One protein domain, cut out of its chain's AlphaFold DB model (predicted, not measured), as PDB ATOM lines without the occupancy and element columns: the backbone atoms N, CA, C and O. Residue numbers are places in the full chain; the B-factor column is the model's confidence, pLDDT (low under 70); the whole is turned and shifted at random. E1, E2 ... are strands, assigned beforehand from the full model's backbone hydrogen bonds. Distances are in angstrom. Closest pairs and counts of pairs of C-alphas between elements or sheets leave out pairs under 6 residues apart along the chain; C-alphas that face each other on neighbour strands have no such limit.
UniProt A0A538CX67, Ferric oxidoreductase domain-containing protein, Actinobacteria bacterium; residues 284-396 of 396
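Overview. This is residues 284 to 396 of the 396 residues of the protein "Ferric oxidoreductase domain-containing protein" of Actinobacteria bacterium (UniProt A0A538CX67). The domain is a closed barrel of eight strands: from E1 to E8 the chain goes up and down round a single ring, and E8 pairs with E1 to shut it. Hairpin links turn the chain at both ends of the barrel. The printed part has 113 residues, with no named helix and eight named strands, E1 to E8 in chain order, each antiparallel to its neighbours; the class is all strand. It is compact, with a radius of gyration of the C-alphas of 13.7 A, and spans 40 by 27 by 25 A.

Along the chain. Lengths run from first to last C-alpha. E1, residues 284 to 295, is 32.3 A long and begins with C-alpha 284 at (-41.920, -24.912, 42.509). E2, residues 301 to 310, is 28.8 A long, and E3, residues 316 to 325, is 26.2 A. E4, residues 331 to 341, is 25.7 A long and bends by 88 degrees at residue 334. E5, residues 349 to 357, is 22.6 A long and starts with C-alpha 349 at (-33.277, -38.786, 43.002). E6, residues 360 to 367, is 23.2 A long, and E7, residues 372 to 382, is 30.5 A. E8, residues 385 to 395, is 29.8 A long and ends with C-alpha 395 at (-42.472, -38.127, 50.480).

Arrangement. E1 to E8 form a meander, each strand the antiparallel neighbour of the one before. In the hairpin E1 and E2, N 292 and O 304 are 2.9 A apart, within hydrogen-bond range. E2 and E3 have N 305 and O 319 at 2.8 A, and E3 and E4 have N 320 and O 337 at 2.8 A. E4 and E5 stand at 141 degrees between their directions, with N 338 and O 351 at 2.8 A; E5 lies beside residues 336 to 341 of E4. E5 and E6 have N 354 and O 362 at 2.8 A, E6 and E7 have N 363 and O 375 at 3.0 A, and E7 and E8 have N 376 and O 391 at 2.8 A. E8 and E1 close the ring at 120 degrees, with N 287 and O 388 at 2.9 A. Across the ring, E1 and E5 are apart, as are E2 and E6.

Size, cuts and confidence. The two C-alphas farthest apart, those of Gly 328 and Asp 369, are 42.4 A from each other. The printed part has no cut and ends at the chain's last residue, 396. The link from E4 to E5 is short, the other links are tight, and none is long. The mean pLDDT of the printed part is 80.4; residues 296 to 300, 325 to 331, 383 to 384 and 396 are under 70.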
ATOM      1  N   THR A 284     -41.472 -25.094  43.887       90.00
ATOM      2  CA  THR A 284     -41.920 -24.912  42.509       90.00
ATOM      3  C   THR A 284     -40.805 -24.207  41.748       90.00
ATOM      4  O   THR A 284     -40.283 -23.206  42.231       90.00
ATOM      5  N   ALA A 285     -40.450 -24.719  40.579       88.25
ATOM      6  CA  ALA A 285     -39.464 -24.131  39.681       88.25
ATOM      7  C   ALA A 285     -40.010 -24.175  38.254       88.25
ATOM      8  O   ALA A 285     -40.723 -25.120  37.901       88.25
ATOM      9  N   GLY A 286     -39.707 -23.172  37.435       90.50
ATOM     10  CA  GLY A 286     -39.886 -23.341  36.002       90.50
ATOM     11  C   GLY A 286     -38.756 -24.211  35.458       90.50
ATOM     12  O   GLY A 286     -37.805 -24.568  36.164       90.50
ATOM     13  N   PHE A 287     -38.884 -24.635  34.214       92.88
ATOM     14  CA  PHE A 287     -37.806 -25.327  33.532       92.88
ATOM     15  C   PHE A 287     -37.856 -25.083  32.037       92.88
ATOM     16  O   PHE A 287     -38.916 -24.831  31.464       92.88
ATOM     17  N   ALA A 288     -36.705 -25.267  31.403       90.12
ATOM     18  CA  ALA A 288     -36.592 -25.336  29.957       90.12
ATOM     19  C   ALA A 288     -35.482 -26.307  29.544       90.12
ATOM     20  O   ALA A 288     -34.495 -26.506  30.261       90.12
ATOM     21  N   GLY A 289     -35.627 -26.922  28.376       89.38
ATOM     22  CA  GLY A 289     -34.588 -27.768  27.810       89.38
ATOM     23  C   GLY A 289     -34.956 -28.399  26.470       89.38
ATOM     24  O   GLY A 289     -36.091 -28.284  26.011       89.38
ATOM     25  N   PRO A 290     -33.990 -29.064  25.821       83.94
ATOM     26  CA  PRO A 290     -34.230 -29.768  24.570       83.94
ATOM     27  C   PRO A 290     -35.076 -31.030  24.781       83.94
ATOM     28  O   PRO A 290     -34.889 -31.763  25.762       83.94
ATOM     29  N   LEU A 291     -35.929 -31.318  23.796       82.12
ATOM     30  CA  LEU A 291     -36.593 -32.607  23.628       82.12
ATOM     31  C   LEU A 291     -35.913 -33.363  22.492       82.12
ATOM     32  O   LEU A 291     -35.731 -32.841  21.394       82.12
ATOM     33  N   ARG A 292     -35.478 -34.590  22.778       79.75
ATOM     34  CA  ARG A 292     -34.855 -35.471  21.793       79.75
ATOM     35  C   ARG A 292     -35.703 -36.709  21.615       79.75
ATOM     36  O   ARG A 292     -35.931 -37.446  22.570       79.75
ATOM     37  N   GLU A 293     -36.104 -36.954  20.382       76.50
ATOM     38  CA  GLU A 293     -36.787 -38.177  19.987       76.50
ATOM     39  C   GLU A 293     -35.831 -39.048  19.184       76.50
ATOM     40  O   GLU A 293     -34.954 -38.560  18.468       76.50
ATOM     41  N   GLY A 294     -35.978 -40.355  19.320       70.94
ATOM     42  CA  GLY A 294     -35.209 -41.297  18.534       70.94
ATOM     43  C   GLY A 294     -35.682 -42.718  18.741       70.94
ATOM     44  O   GLY A 294     -36.638 -42.989  19.468       70.94
ATOM     45  N   THR A 295     -34.965 -43.640  18.121       72.44
ATOM     46  CA  THR A 295     -35.236 -45.069  18.229       72.44
ATOM     47  C   THR A 295     -34.041 -45.733  18.896       72.44
ATOM     48  O   THR A 295     -32.891 -45.470  18.544       72.44
ATOM     49  N   SER A 296     -34.300 -46.557  19.907       65.19
ATOM     50  CA  SER A 296     -33.276 -47.370  20.562       65.19
ATOM     51  C   SER A 296     -32.741 -48.449  19.608       65.19
ATOM     52  O   SER A 296     -33.384 -48.767  18.608       65.19
ATOM     53  N   SER A 297     -31.596 -49.056  19.940       58.84
ATOM     54  CA  SER A 297     -31.014 -50.193  19.201       58.84
ATOM     55  C   SER A 297     -32.001 -51.343  19.007       58.84
ATOM     56  O   SER A 297     -31.948 -52.046  18.004       58.84
ATOM     57  N   ASP A 298     -32.934 -51.483  19.946       55.38
ATOM     58  CA  ASP A 298     -33.912 -52.566  20.001       55.38
ATOM     59  C   ASP A 298     -35.222 -52.196  19.271       55.38
ATOM     60  O   ASP A 298     -36.254 -52.835  19.462       55.38
ATOM     61  N   GLY A 299     -35.225 -51.110  18.487       61.66
ATOM     62  CA  GLY A 299     -36.385 -50.647  17.716       61.66
ATOM     63  C   GLY A 299     -37.468 -49.921  18.528       61.66
ATOM     64  O   GLY A 299     -38.483 -49.516  17.970       61.66
ATOM     65  N   THR A 300     -37.273 -49.732  19.838       68.12
ATOM     66  CA  THR A 300     -38.224 -49.020  20.717       68.12
ATOM     67  C   THR A 300     -38.122 -47.506  20.514       68.12
ATOM     68  O   THR A 300     -37.012 -46.972  20.513       68.12
ATOM     69  N   ALA A 301     -39.251 -46.802  20.391       70.25
ATOM     70  CA  ALA A 301     -39.262 -45.342  20.321       70.25
ATOM     71  C   ALA A 301     -38.941 -44.743  21.701       70.25
ATOM     72  O   ALA A 301     -39.438 -45.213  22.727       70.25
ATOM     73  N   VAL A 302     -38.079 -43.727  21.735       71.94
ATOM     74  CA  VAL A 302     -37.572 -43.104  22.961       71.94
ATOM     75  C   VAL A 302     -37.684 -41.592  22.860       71.94
ATOM     76  O   VAL A 302     -37.207 -40.993  21.899       71.94
ATOM     77  N   VAL A 303     -38.239 -40.982  23.904       81.44
ATOM     78  CA  VAL A 303     -38.243 -39.530  24.112       81.44
ATOM     79  C   VAL A 303     -37.396 -39.224  25.345       81.44
ATOM     80  O   VAL A 303     -37.634 -39.772  26.423       81.44
ATOM     81  N   ASP A 304     -36.380 -38.379  25.193       80.94
ATOM     82  CA  ASP A 304     -35.471 -37.941  26.255       80.94
ATOM     83  C   ASP A 304     -35.575 -36.424  26.422       80.94
ATOM     84  O   ASP A 304     -35.247 -35.651  25.520       80.94
ATOM     85  N   LEU A 305     -36.034 -36.005  27.597       86.44
ATOM     86  CA  LEU A 305     -36.152 -34.613  27.997       86.44
ATOM     87  C   LEU A 305     -35.076 -34.329  29.038       86.44
ATOM     88  O   LEU A 305     -35.062 -34.944  30.108       86.44
ATOM     89  N   ARG A 306     -34.178 -33.387  28.743       88.06
ATOM     90  CA  ARG A 306     -33.159 -32.927  29.692       88.06
ATOM     91  C   ARG A 306     -33.420 -31.468  30.027       88.06
ATOM     92  O   ARG A 306     -33.011 -30.578  29.293       88.06
ATOM     93  N   LEU A 307     -34.096 -31.250  31.142       93.12
ATOM     94  CA  LEU A 307     -34.663 -29.970  31.530       93.12
ATOM     95  C   LEU A 307     -33.811 -29.357  32.641       93.12
ATOM     96  O   LEU A 307     -33.436 -30.040  33.600       93.12
ATOM     97  N   ARG A 308     -33.488 -28.073  32.509       94.12
ATOM     98  CA  ARG A 308     -32.826 -27.307  33.563       94.12
ATOM     99  C   ARG A 308     -33.875 -26.494  34.304       94.12
ATOM    100  O   ARG A 308     -34.691 -25.845  33.655       94.12
ATOM    101  N   LEU A 309     -33.852 -26.553  35.631       91.62
ATOM    102  CA  LEU A 309     -34.751 -25.760  36.460       91.62
ATOM    103  C   LEU A 309     -34.290 -24.303  36.478       91.62
ATOM    104  O   LEU A 309     -33.098 -24.031  36.624       91.62
ATOM    105  N   ASP A 310     -35.229 -23.377  36.334       81.44
ATOM    106  CA  ASP A 310     -35.009 -21.959  36.567       81.44
ATOM    107  C   ASP A 310     -35.544 -21.573  37.963       81.44
ATOM    108  O   ASP A 310     -36.597 -22.012  38.428       81.44
ATOM    109  N   GLY A 311     -34.752 -20.802  38.710       71.00
ATOM    110  CA  GLY A 311     -35.094 -20.382  40.072       71.00
ATOM    111  C   GLY A 311     -34.467 -21.227  41.185       71.00
ATOM    112  O   GLY A 311     -33.376 -21.777  41.043       71.00
ATOM    113  N   ARG A 312     -35.114 -21.232  42.358       77.31
ATOM    114  CA  ARG A 312     -34.673 -21.977  43.547       77.31
ATOM    115  C   ARG A 312     -35.718 -23.051  43.864       77.31
ATOM    116  O   ARG A 312     -36.845 -22.672  44.179       77.31
ATOM    117  N   PRO A 313     -35.366 -24.346  43.828       85.19
ATOM    118  CA  PRO A 313     -34.021 -24.913  43.663       85.19
ATOM    119  C   PRO A 313     -33.519 -24.972  42.202       85.19
ATOM    120  O   PRO A 313     -34.285 -25.311  41.305       85.19
ATOM    121  N   ASP A 314     -32.220 -24.700  41.976       86.94
ATOM    122  CA  ASP A 314     -31.544 -25.001  40.694       86.94
ATOM    123  C   ASP A 314     -31.271 -26.509  40.620       86.94
ATOM    124  O   ASP A 314     -30.909 -27.151  41.612       86.94
ATOM    125  N   GLY A 315     -31.444 -27.088  39.438       91.56
ATOM    126  CA  GLY A 315     -31.428 -28.529  39.267       91.56
ATOM    127  C   GLY A 315     -31.514 -28.980  37.824       91.56
ATOM    128  O   GLY A 315     -31.801 -28.213  36.904       91.56
ATOM    129  N   ILE A 316     -31.281 -30.274  37.640       92.12
ATOM    130  CA  ILE A 316     -31.485 -30.959  36.369       92.12
ATOM    131  C   ILE A 316     -32.583 -31.996  36.575       92.12
ATOM    132  O   ILE A 316     -32.438 -32.905  37.392       92.12
ATOM    133  N   LEU A 317     -33.659 -31.862  35.807       94.19
ATOM    134  CA  LEU A 317     -34.723 -32.848  35.685       94.19
ATOM    135  C   LEU A 317     -34.535 -33.588  34.359       94.19
ATOM    136  O   LEU A 317     -34.588 -32.984  33.289       94.19
ATOM    137  N   ARG A 318     -34.331 -34.902  34.414       90.12
ATOM    138  CA  ARG A 318     -34.304 -35.746  33.218       90.12
ATOM    139  C   ARG A 318     -35.495 -36.683  33.220       90.12
ATOM    140  O   ARG A 318     -35.724 -37.387  34.198       90.12
ATOM    141  N   ILE A 319     -36.229 -36.713  32.116       90.00
ATOM    142  CA  ILE A 319     -37.360 -37.616  31.915       90.00
ATOM    143  C   ILE A 319     -37.087 -38.399  30.641       90.00
ATOM    144  O   ILE A 319     -36.925 -37.816  29.573       90.00
ATOM    145  N   ARG A 320     -37.041 -39.723  30.756       81.62
ATOM    146  CA  ARG A 320     -36.879 -40.629  29.626       81.62
ATOM    147  C   ARG A 320     -38.095 -41.530  29.529       81.62
ATOM    148  O   ARG A 320     -38.420 -42.236  30.482       81.62
ATOM    149  N   LEU A 321     -38.744 -41.507  28.375       82.75
ATOM    150  CA  LEU A 321     -39.924 -42.299  28.062       82.75
ATOM    151  C   LEU A 321     -39.555 -43.277  26.948       82.75
ATOM    152  O   LEU A 321     -38.933 -42.886  25.962       82.75
ATOM    153  N   GLY A 322     -39.895 -44.547  27.127       77.00
ATOM    154  CA  GLY A 322     -39.791 -45.593  26.115       77.00
ATOM    155  C   GLY A 322     -41.182 -46.109  25.780       77.00
ATOM    156  O   GLY A 322     -42.066 -46.096  26.643       77.00
ATOM    157  N   GLY A 323     -41.395 -46.511  24.530       75.81
ATOM    158  CA  GLY A 323     -42.698 -46.993  24.107       75.81
ATOM    159  C   GLY A 323     -42.825 -47.298  22.623       75.81
ATOM    160  O   GLY A 323     -41.844 -47.351  21.876       75.81
ATOM    161  N   THR A 324     -44.069 -47.478  22.195       77.25
ATOM    162  CA  THR A 324     -44.439 -47.597  20.783       77.25
ATOM    163  C   THR A 324     -44.905 -46.243  20.256       77.25
ATOM    164  O   THR A 324     -45.687 -45.541  20.897       77.25
ATOM    165  N   ALA A 325     -44.405 -45.842  19.087       68.25
ATOM    166  CA  ALA A 325     -44.846 -44.612  18.434       68.25
ATOM    167  C   ALA A 325     -46.291 -44.764  17.928       68.25
ATOM    168  O   ALA A 325     -46.658 -45.818  17.401       68.25
ATOM    169  N   LEU A 326     -47.108 -43.720  18.083       64.25
ATOM    170  CA  LEU A 326     -48.501 -43.721  17.633       64.25
ATOM    171  C   LEU A 326     -48.641 -43.109  16.225       64.25
ATOM    172  O   LEU A 326     -47.975 -42.116  15.916       64.25
ATOM    173  N   PRO A 327     -49.524 -43.653  15.360       44.06
ATOM    174  CA  PRO A 327     -49.857 -43.022  14.084       44.06
ATOM    175  C   PRO A 327     -50.518 -41.658  14.332       44.06
ATOM    176  O   PRO A 327     -51.588 -41.598  14.932       44.06
ATOM    177  N   GLY A 328     -49.884 -40.572  13.879       49.78
ATOM    178  CA  GLY A 328     -50.342 -39.195  14.130       49.78
ATOM    179  C   GLY A 328     -49.496 -38.401  15.134       49.78
ATOM    180  O   GLY A 328     -49.837 -37.258  15.424       49.78
ATOM    181  N   GLY A 329     -48.388 -38.973  15.617       59.22
ATOM    182  CA  GLY A 329     -47.486 -38.333  16.576       59.22
ATOM    183  C   GLY A 329     -47.764 -38.772  18.015       59.22
ATOM    184  O   GLY A 329     -48.875 -39.170  18.365       59.22
ATOM    185  N   GLY A 330     -46.730 -38.730  18.856       64.62
ATOM    186  CA  GLY A 330     -46.798 -39.147  20.257       64.62
ATOM    187  C   GLY A 330     -46.333 -40.584  20.525       64.62
ATOM    188  O   GLY A 330     -46.024 -41.364  19.620       64.62
ATOM    189  N   LEU A 331     -46.263 -40.921  21.814       66.62
ATOM    190  CA  LEU A 331     -45.656 -42.149  22.329       66.62
ATOM    191  C   LEU A 331     -46.624 -42.868  23.278       66.62
ATOM    192  O   LEU A 331     -47.033 -42.309  24.296       66.62
ATOM    193  N   SER A 332     -46.950 -44.130  22.990       73.62
ATOM    194  CA  SER A 332     -47.582 -45.027  23.959       73.62
ATOM    195  C   SER A 332     -46.503 -45.606  24.874       73.62
ATOM    196  O   SER A 332     -45.707 -46.447  24.462       73.62
ATOM    197  N   MET A 333     -46.432 -45.095  26.103       75.38
ATOM    198  CA  MET A 333     -45.352 -45.374  27.051       75.38
ATOM    199  C   MET A 333     -45.428 -46.802  27.626       75.38
ATOM    200  O   MET A 333     -46.406 -47.151  28.283       75.38
ATOM    201  N   ASP A 334     -44.362 -47.592  27.453       71.75
ATOM    202  CA  ASP A 334     -44.169 -48.911  28.082       71.75
ATOM    203  C   ASP A 334     -43.207 -48.844  29.286       71.75
ATOM    204  O   ASP A 334     -43.330 -49.595  30.257       71.75
ATOM    205  N   ARG A 335     -42.245 -47.917  29.233       73.62
ATOM    206  CA  ARG A 335     -41.142 -47.759  30.181       73.62
ATOM    207  C   ARG A 335     -40.895 -46.283  30.446       73.62
ATOM    208  O   ARG A 335     -41.010 -45.441  29.563       73.62
ATOM    209  N   SER A 336     -40.494 -45.965  31.672       83.62
ATOM    210  CA  SER A 336     -40.107 -44.607  32.039       83.62
ATOM    211  C   SER A 336     -38.985 -44.592  33.066       83.62
ATOM    212  O   SER A 336     -38.834 -45.524  33.862       83.62
ATOM    213  N   ALA A 337     -38.201 -43.521  33.033       78.62
ATOM    214  CA  ALA A 337     -37.202 -43.191  34.034       78.62
ATOM    215  C   ALA A 337     -37.202 -41.679  34.261       78.62
ATOM    216  O   ALA A 337     -37.213 -40.901  33.308       78.62
ATOM    217  N   VAL A 338     -37.182 -41.270  35.524       86.56
ATOM    218  CA  VAL A 338     -37.112 -39.866  35.928       86.56
ATOM    219  C   VAL A 338     -35.948 -39.704  36.884       86.56
ATOM    220  O   VAL A 338     -35.834 -40.474  37.836       86.56
ATOM    221  N   THR A 339     -35.097 -38.713  36.640       84.69
ATOM    222  CA  THR A 339     -34.044 -38.323  37.576       84.69
ATOM    223  C   THR A 339     -34.129 -36.844  37.900       84.69
ATOM    224  O   THR A 339     -34.430 -36.027  37.030       84.69
ATOM    225  N   LEU A 340     -33.854 -36.505  39.152       90.69
ATOM    226  CA  LEU A 340     -33.829 -35.137  39.642       90.69
ATOM    227  C   LEU A 340     -32.641 -34.970  40.586       90.69
ATOM    228  O   LEU A 340     -32.352 -35.847  41.398       90.69
ATOM    229  N   GLY A 341     -31.966 -33.833  40.508       89.00
ATOM    230  CA  GLY A 341     -30.979 -33.466  41.510       89.00
ATOM    231  C   GLY A 341     -30.227 -32.190  41.161       89.00
ATOM    232  O   GLY A 341     -30.466 -31.597  40.099       89.00
ATOM    233  N   PRO A 342     -29.312 -31.755  42.042       89.31
ATOM    234  CA  PRO A 342     -28.487 -30.580  41.804       89.31
ATOM    235  C   PRO A 342     -27.634 -30.772  40.542       89.31
ATOM    236  O   PRO A 342     -27.324 -31.914  40.190       89.31
ATOM    237  N   PRO A 343     -27.167 -29.703  39.875       84.94
ATOM    238  CA  PRO A 343     -26.338 -29.830  38.674       84.94
ATOM    239  C   PRO A 343     -25.089 -30.712  38.853       84.94
ATOM    240  O   PRO A 343     -24.653 -31.364  37.907       84.94
ATOM    241  N   GLN A 344     -24.539 -30.765  40.069       83.38
ATOM    242  CA  GLN A 344     -23.384 -31.587  40.439       83.38
ATOM    243  C   GLN A 344     -23.750 -33.063  40.677       83.38
ATOM    244  O   GLN A 344     -22.891 -33.933  40.560       83.38
ATOM    245  N   ARG A 345     -25.016 -33.355  41.012       84.06
ATOM    246  CA  ARG A 345     -25.553 -34.699  41.302       84.06
ATOM    247  C   ARG A 345     -26.950 -34.874  40.672       84.06
ATOM    248  O   ARG A 345     -27.935 -35.034  41.385       84.06
ATOM    249  N   PRO A 346     -27.071 -34.874  39.333       83.44
ATOM    250  CA  PRO A 346     -28.368 -34.832  38.638       83.44
ATOM    251  C   PRO A 346     -29.201 -36.121  38.759       83.44
ATOM    252  O   PRO A 346     -30.346 -36.172  38.311       83.44
ATOM    253  N   THR A 347     -28.619 -37.180  39.325       83.81
ATOM    254  CA  THR A 347     -29.258 -38.481  39.563       83.81
ATOM    255  C   THR A 347     -29.433 -38.779  41.051       83.81
ATOM    256  O   THR A 347     -29.551 -39.946  41.423       83.81
ATOM    257  N   GLU A 348     -29.392 -37.746  41.902       83.56
ATOM    258  CA  GLU A 348     -29.568 -37.874  43.355       83.56
ATOM    259  C   GLU A 348     -30.923 -38.493  43.716       83.56
ATOM    260  O   GLU A 348     -30.990 -39.320  44.623       83.56
ATOM    261  N   TYR A 349     -31.965 -38.163  42.953       81.75
ATOM    262  CA  TYR A 349     -33.277 -38.786  43.002       81.75
ATOM    263  C   TYR A 349     -33.574 -39.520  41.695       81.75
ATOM    264  O   TYR A 349     -33.341 -38.986  40.609       81.75
ATOM    265  N   GLN A 350     -34.110 -40.734  41.788       87.75
ATOM    266  CA  GLN A 350     -34.414 -41.609  40.656       87.75
ATOM    267  C   GLN A 350     -35.761 -42.299  40.839       87.75
ATOM    268  O   GLN A 350     -36.110 -42.738  41.930       87.75
ATOM    269  N   GLY A 351     -36.520 -42.448  39.761       82.25
ATOM    270  CA  GLY A 351     -37.782 -43.169  39.807       82.25
ATOM    271  C   GLY A 351     -38.484 -43.225  38.466       82.25
ATOM    272  O   GLY A 351     -37.834 -43.293  37.421       82.25
ATOM    273  N   LYS A 352     -39.817 -43.264  38.486       85.00
ATOM    274  CA  LYS A 352     -40.632 -43.541  37.297       85.00
ATOM    275  C   LYS A 352     -41.827 -42.602  37.201       85.00
ATOM    276  O   LYS A 352     -42.310 -42.070  38.200       85.00
ATOM    277  N   VAL A 353     -42.314 -42.435  35.976       83.50
ATOM    278  CA  VAL A 353     -43.576 -41.746  35.700       83.50
ATOM    279  C   VAL A 353     -44.723 -42.645  36.153       83.50
ATOM    280  O   VAL A 353     -44.805 -43.796  35.734       83.50
ATOM    281  N   GLN A 354     -45.590 -42.114  37.010       84.44
ATOM    282  CA  GLN A 354     -46.799 -42.789  37.496       84.44
ATOM    283  C   GLN A 354     -48.033 -42.409  36.676       84.44
ATOM    284  O   GLN A 354     -49.010 -43.150  36.628       84.44
ATOM    285  N   PHE A 355     -48.012 -41.223  36.069       76.31
ATOM    286  CA  PHE A 355     -49.134 -40.682  35.321       76.31
ATOM    287  C   PHE A 355     -48.632 -39.752  34.222       76.31
ATOM    288  O   PHE A 355     -47.772 -38.906  34.473       76.31
ATOM    289  N   LEU A 356     -49.200 -39.891  33.030       78.50
ATOM    290  CA  LEU A 356     -48.956 -39.018  31.893       78.50
ATOM    291  C   LEU A 356     -50.284 -38.816  31.166       78.50
ATOM    292  O   LEU A 356     -50.864 -39.779  30.667       78.50
ATOM    293  N   GLN A 357     -50.770 -37.579  31.136       73.62
ATOM    294  CA  GLN A 357     -51.930 -37.196  30.342       73.62
ATOM    295  C   GLN A 357     -51.692 -35.807  29.755       73.62
ATOM    296  O   GLN A 357     -51.476 -34.851  30.500       73.62
ATOM    297  N   ASP A 358     -51.756 -35.717  28.428       72.94
ATOM    298  CA  ASP A 358     -51.527 -34.493  27.662       72.94
ATOM    299  C   ASP A 358     -50.174 -33.852  28.027       72.94
ATOM    300  O   ASP A 358     -49.117 -34.428  27.776       72.94
ATOM    301  N   THR A 359     -50.202 -32.685  28.667       75.00
ATOM    302  CA  THR A 359     -49.029 -31.934  29.125       75.00
ATOM    303  C   THR A 359     -48.661 -32.181  30.585       75.00
ATOM    304  O   THR A 359     -47.641 -31.686  31.065       75.00
ATOM    305  N   VAL A 360     -49.478 -32.932  31.325       77.00
ATOM    306  CA  VAL A 360     -49.301 -33.135  32.763       77.00
ATOM    307  C   VAL A 360     -48.688 -34.504  33.029       77.00
ATOM    308  O   VAL A 360     -49.281 -35.550  32.756       77.00
ATOM    309  N   LEU A 361     -47.512 -34.491  33.646       85.31
ATOM    310  CA  LEU A 361     -46.769 -35.674  34.058       85.31
ATOM    311  C   LEU A 361     -46.635 -35.695  35.582       85.31
ATOM    312  O   LEU A 361     -46.316 -34.686  36.209       85.31
ATOM    313  N   ARG A 362     -46.850 -36.859  36.199       87.69
ATOM    314  CA  ARG A 362     -46.514 -37.083  37.611       87.69
ATOM    315  C   ARG A 362     -45.525 -38.218  37.744       87.69
ATOM    316  O   ARG A 362     -45.691 -39.279  37.140       87.69
ATOM    317  N   ALA A 363     -44.524 -37.997  38.575       84.50
ATOM    318  CA  ALA A 363     -43.487 -38.969  38.854       84.50
ATOM    319  C   ALA A 363     -43.222 -39.051  40.349       84.50
ATOM    320  O   ALA A 363     -43.499 -38.122  41.110       84.50
ATOM    321  N   GLU A 364     -42.658 -40.175  40.749       88.88
ATOM    322  CA  GLU A 364     -42.143 -40.379  42.090       88.88
ATOM    323  C   GLU A 364     -40.695 -40.814  41.966       88.88
ATOM    324  O   GLU A 364     -40.384 -41.701  41.166       88.88
ATOM    325  N   VAL A 365     -39.819 -40.141  42.705       81.19
ATOM    326  CA  VAL A 365     -38.373 -40.341  42.653       81.19
ATOM    327  C   VAL A 365     -37.826 -40.503  44.065       81.19
ATOM    328  O   VAL A 365     -38.238 -39.791  44.970       81.19
ATOM    329  N   GLY A 366     -36.913 -41.445  44.265       85.38
ATOM    330  CA  GLY A 366     -36.262 -41.735  45.540       85.38
ATOM    331  C   GLY A 366     -34.750 -41.558  45.458       85.38
ATOM    332  O   GLY A 366     -34.157 -41.722  44.394       85.38
ATOM    333  N   SER A 367     -34.128 -41.225  46.578       81.75
ATOM    334  CA  SER A 367     -32.684 -41.146  46.756       81.75
ATOM    335  C   SER A 367     -32.161 -42.385  47.481       81.75
ATOM    336  O   SER A 367     -32.903 -43.065  48.192       81.75
ATOM    337  N   ALA A 368     -30.866 -42.665  47.330       72.38
ATOM    338  CA  ALA A 368     -30.198 -43.778  48.006       72.38
ATOM    339  C   ALA A 368     -30.278 -43.674  49.541       72.38
ATOM    340  O   ALA A 368     -30.313 -44.693  50.224       72.38
ATOM    341  N   ASP A 369     -30.392 -42.452  50.066       71.31
ATOM    342  CA  ASP A 369     -30.489 -42.177  51.504       71.31
ATOM    343  C   ASP A 369     -31.909 -42.394  52.068       71.31
ATOM    344  O   ASP A 369     -32.191 -42.039  53.209       71.31
ATOM    345  N   GLY A 370     -32.836 -42.931  51.264       71.94
ATOM    346  CA  GLY A 370     -34.218 -43.215  51.666       71.94
ATOM    347  C   GLY A 370     -35.184 -42.031  51.558       71.94
ATOM    348  O   GLY A 370     -36.360 -42.179  51.873       71.94
ATOM    349  N   ARG A 371     -34.720 -40.868  51.086       81.50
ATOM    350  CA  ARG A 371     -35.561 -39.694  50.793       81.50
ATOM    351  C   ARG A 371     -36.354 -39.924  49.512       81.50
ATOM    352  O   ARG A 371     -35.822 -40.509  48.574       81.50
ATOM    353  N   ALA A 372     -37.582 -39.432  49.416       84.81
ATOM    354  CA  ALA A 372     -38.357 -39.521  48.182       84.81
ATOM    355  C   ALA A 372     -39.113 -38.223  47.891       84.81
ATOM    356  O   ALA A 372     -39.341 -37.414  48.781       84.81
ATOM    357  N   LEU A 373     -39.467 -37.995  46.629       85.88
ATOM    358  CA  LEU A 373     -40.145 -36.802  46.136       85.88
ATOM    359  C   LEU A 373     -41.258 -37.204  45.177       85.88
ATOM    360  O   LEU A 373     -41.065 -38.007  44.262       85.88
ATOM    361  N   ARG A 374     -42.417 -36.568  45.340       90.62
ATOM    362  CA  ARG A 374     -43.491 -36.572  44.356       90.62
ATOM    363  C   ARG A 374     -43.361 -35.332  43.495       90.62
ATOM    364  O   ARG A 374     -43.369 -34.213  44.007       90.62
ATOM    365  N   LEU A 375     -43.280 -35.544  42.191       89.88
ATOM    366  CA  LEU A 375     -43.121 -34.506  41.188       89.88
ATOM    367  C   LEU A 375     -44.418 -34.359  40.392       89.88
ATOM    368  O   LEU A 375     -44.999 -35.348  39.944       89.88
ATOM    369  N   SER A 376     -44.855 -33.118  40.205       91.56
ATOM    370  CA  SER A 376     -45.910 -32.732  39.273       91.56
ATOM    371  C   SER A 376     -45.304 -31.792  38.243       91.56
ATOM    372  O   SER A 376     -44.812 -30.724  38.594       91.56
ATOM    373  N   VAL A 377     -45.336 -32.199  36.983       89.25
ATOM    374  CA  VAL A 377     -44.689 -31.522  35.862       89.25
ATOM    375  C   VAL A 377     -45.773 -31.097  34.886       89.25
ATOM    376  O   VAL A 377     -46.580 -31.926  34.467       89.25
ATOM    377  N   ASN A 378     -45.812 -29.817  34.542       87.44
ATOM    378  CA  ASN A 378     -46.677 -29.291  33.494       87.44
ATOM    379  C   ASN A 378     -45.791 -28.820  32.339       87.44
ATOM    380  O   ASN A 378     -44.942 -27.958  32.551       87.44
ATOM    381  N   LEU A 379     -45.949 -29.439  31.174       84.00
ATOM    382  CA  LEU A 379     -45.069 -29.323  30.013       84.00
ATOM    383  C   LEU A 379     -45.722 -28.446  28.935       84.00
ATOM    384  O   LEU A 379     -46.895 -28.594  28.626       84.00
ATOM    385  N   SER A 380     -44.948 -27.579  28.304       82.31
ATOM    386  CA  SER A 380     -45.283 -26.906  27.052       82.31
ATOM    387  C   SER A 380     -44.242 -27.320  26.026       82.31
ATOM    388  O   SER A 380     -43.044 -27.242  26.304       82.31
ATOM    389  N   VAL A 381     -44.686 -27.825  24.878       79.12
ATOM    390  CA  VAL A 381     -43.804 -28.344  23.827       79.12
ATOM    391  C   VAL A 381     -43.851 -27.381  22.650       79.12
ATOM    392  O   VAL A 381     -44.914 -27.202  22.066       79.12
ATOM    393  N   ASP A 382     -42.699 -26.814  22.304       75.19
ATOM    394  CA  ASP A 382     -42.521 -25.900  21.174       75.19
ATOM    395  C   ASP A 382     -41.374 -26.435  20.308       75.19
ATOM    396  O   ASP A 382     -40.253 -26.541  20.803       75.19
ATOM    397  N   ASP A 383     -41.664 -26.811  19.055       69.75
ATOM    398  CA  ASP A 383     -40.760 -27.394  18.040       69.75
ATOM    399  C   ASP A 383     -39.314 -27.687  18.506       69.75
ATOM    400  O   ASP A 383     -38.389 -26.887  18.355       69.75
ATOM    401  N   GLY A 384     -39.112 -28.882  19.080       69.00
ATOM    402  CA  GLY A 384     -37.799 -29.395  19.511       69.00
ATOM    403  C   GLY A 384     -37.332 -28.950  20.906       69.00
ATOM    404  O   GLY A 384     -36.281 -29.390  21.387       69.00
ATOM    405  N   SER A 385     -38.114 -28.125  21.594       81.25
ATOM    406  CA  SER A 385     -37.861 -27.648  22.951       81.25
ATOM    407  C   SER A 385     -39.065 -27.872  23.862       81.25
ATOM    408  O   SER A 385     -40.209 -27.981  23.424       81.25
ATOM    409  N   VAL A 386     -38.794 -27.992  25.159       84.12
ATOM    410  CA  VAL A 386     -39.818 -28.175  26.182       84.12
ATOM    411  C   VAL A 386     -39.559 -27.209  27.319       84.12
ATOM    412  O   VAL A 386     -38.452 -27.146  27.857       84.12
ATOM    413  N   SER A 387     -40.598 -26.480  27.699       88.69
ATOM    414  CA  SER A 387     -40.614 -25.578  28.845       88.69
ATOM    415  C   SER A 387     -41.768 -25.924  29.779       88.69
ATOM    416  O   SER A 387     -42.602 -26.770  29.454       88.69
ATOM    417  N   GLY A 388     -41.815 -25.342  30.975       89.19
ATOM    418  CA  GLY A 388     -42.927 -25.607  31.875       89.19
ATOM    419  C   GLY A 388     -42.659 -25.311  33.336       89.19
ATOM    420  O   GLY A 388     -41.773 -24.535  33.682       89.19
ATOM    421  N   THR A 389     -43.463 -25.935  34.198       90.62
ATOM    422  CA  THR A 389     -43.360 -25.801  35.656       90.62
ATOM    423  C   THR A 389     -43.279 -27.163  36.333       90.62
ATOM    424  O   THR A 389     -44.034 -28.087  36.023       90.62
ATOM    425  N   LEU A 390     -42.337 -27.291  37.261       91.94
ATOM    426  CA  LEU A 390     -42.134 -28.442  38.126       91.94
ATOM    427  C   LEU A 390     -42.521 -28.049  39.548       91.94
ATOM    428  O   LEU A 390     -41.956 -27.117  40.110       91.94
ATOM    429  N   ALA A 391     -43.418 -28.813  40.159       90.81
ATOM    430  CA  ALA A 391     -43.660 -28.779  41.592       90.81
ATOM    431  C   ALA A 391     -43.170 -30.087  42.219       90.81
ATOM    432  O   ALA A 391     -43.615 -31.168  41.824       90.81
ATOM    433  N   GLY A 392     -42.268 -29.998  43.193       88.69
ATOM    434  CA  GLY A 392     -41.756 -31.146  43.936       88.69
ATOM    435  C   GLY A 392     -42.159 -31.093  45.401       88.69
ATOM    436  O   GLY A 392     -42.209 -30.026  46.014       88.69
ATOM    437  N   ARG A 393     -42.493 -32.256  45.963       88.88
ATOM    438  CA  ARG A 393     -42.883 -32.408  47.369       88.88
ATOM    439  C   ARG A 393     -42.231 -33.649  47.973       88.88
ATOM    440  O   ARG A 393     -42.463 -34.728  47.426       88.88
ATOM    441  N   PRO A 394     -41.489 -33.531  49.084       85.00
ATOM    442  CA  PRO A 394     -40.963 -34.683  49.811       85.00
ATOM    443  C   PRO A 394     -42.054 -35.691  50.179       85.00
ATOM    444  O   PRO A 394     -43.178 -35.328  50.535       85.00
ATOM    445  N   ILE A 395     -41.708 -36.964  50.051       74.38
ATOM    446  CA  ILE A 395     -42.472 -38.127  50.480       74.38
ATOM    447  C   ILE A 395     -41.783 -38.596  51.755       74.38
ATOM    448  O   ILE A 395     -40.614 -38.980  51.721       74.38
ATOM    449  N   ALA A 396     -42.499 -38.456  52.867       60.38
ATOM    450  CA  ALA A 396     -42.045 -38.870  54.187       60.38
ATOM    451  C   ALA A 396     -42.155 -40.384  54.382       60.38
ATOM    452  O   ALA A 396     -43.102 -40.978  53.807       60.38
TER     453      ALA A 396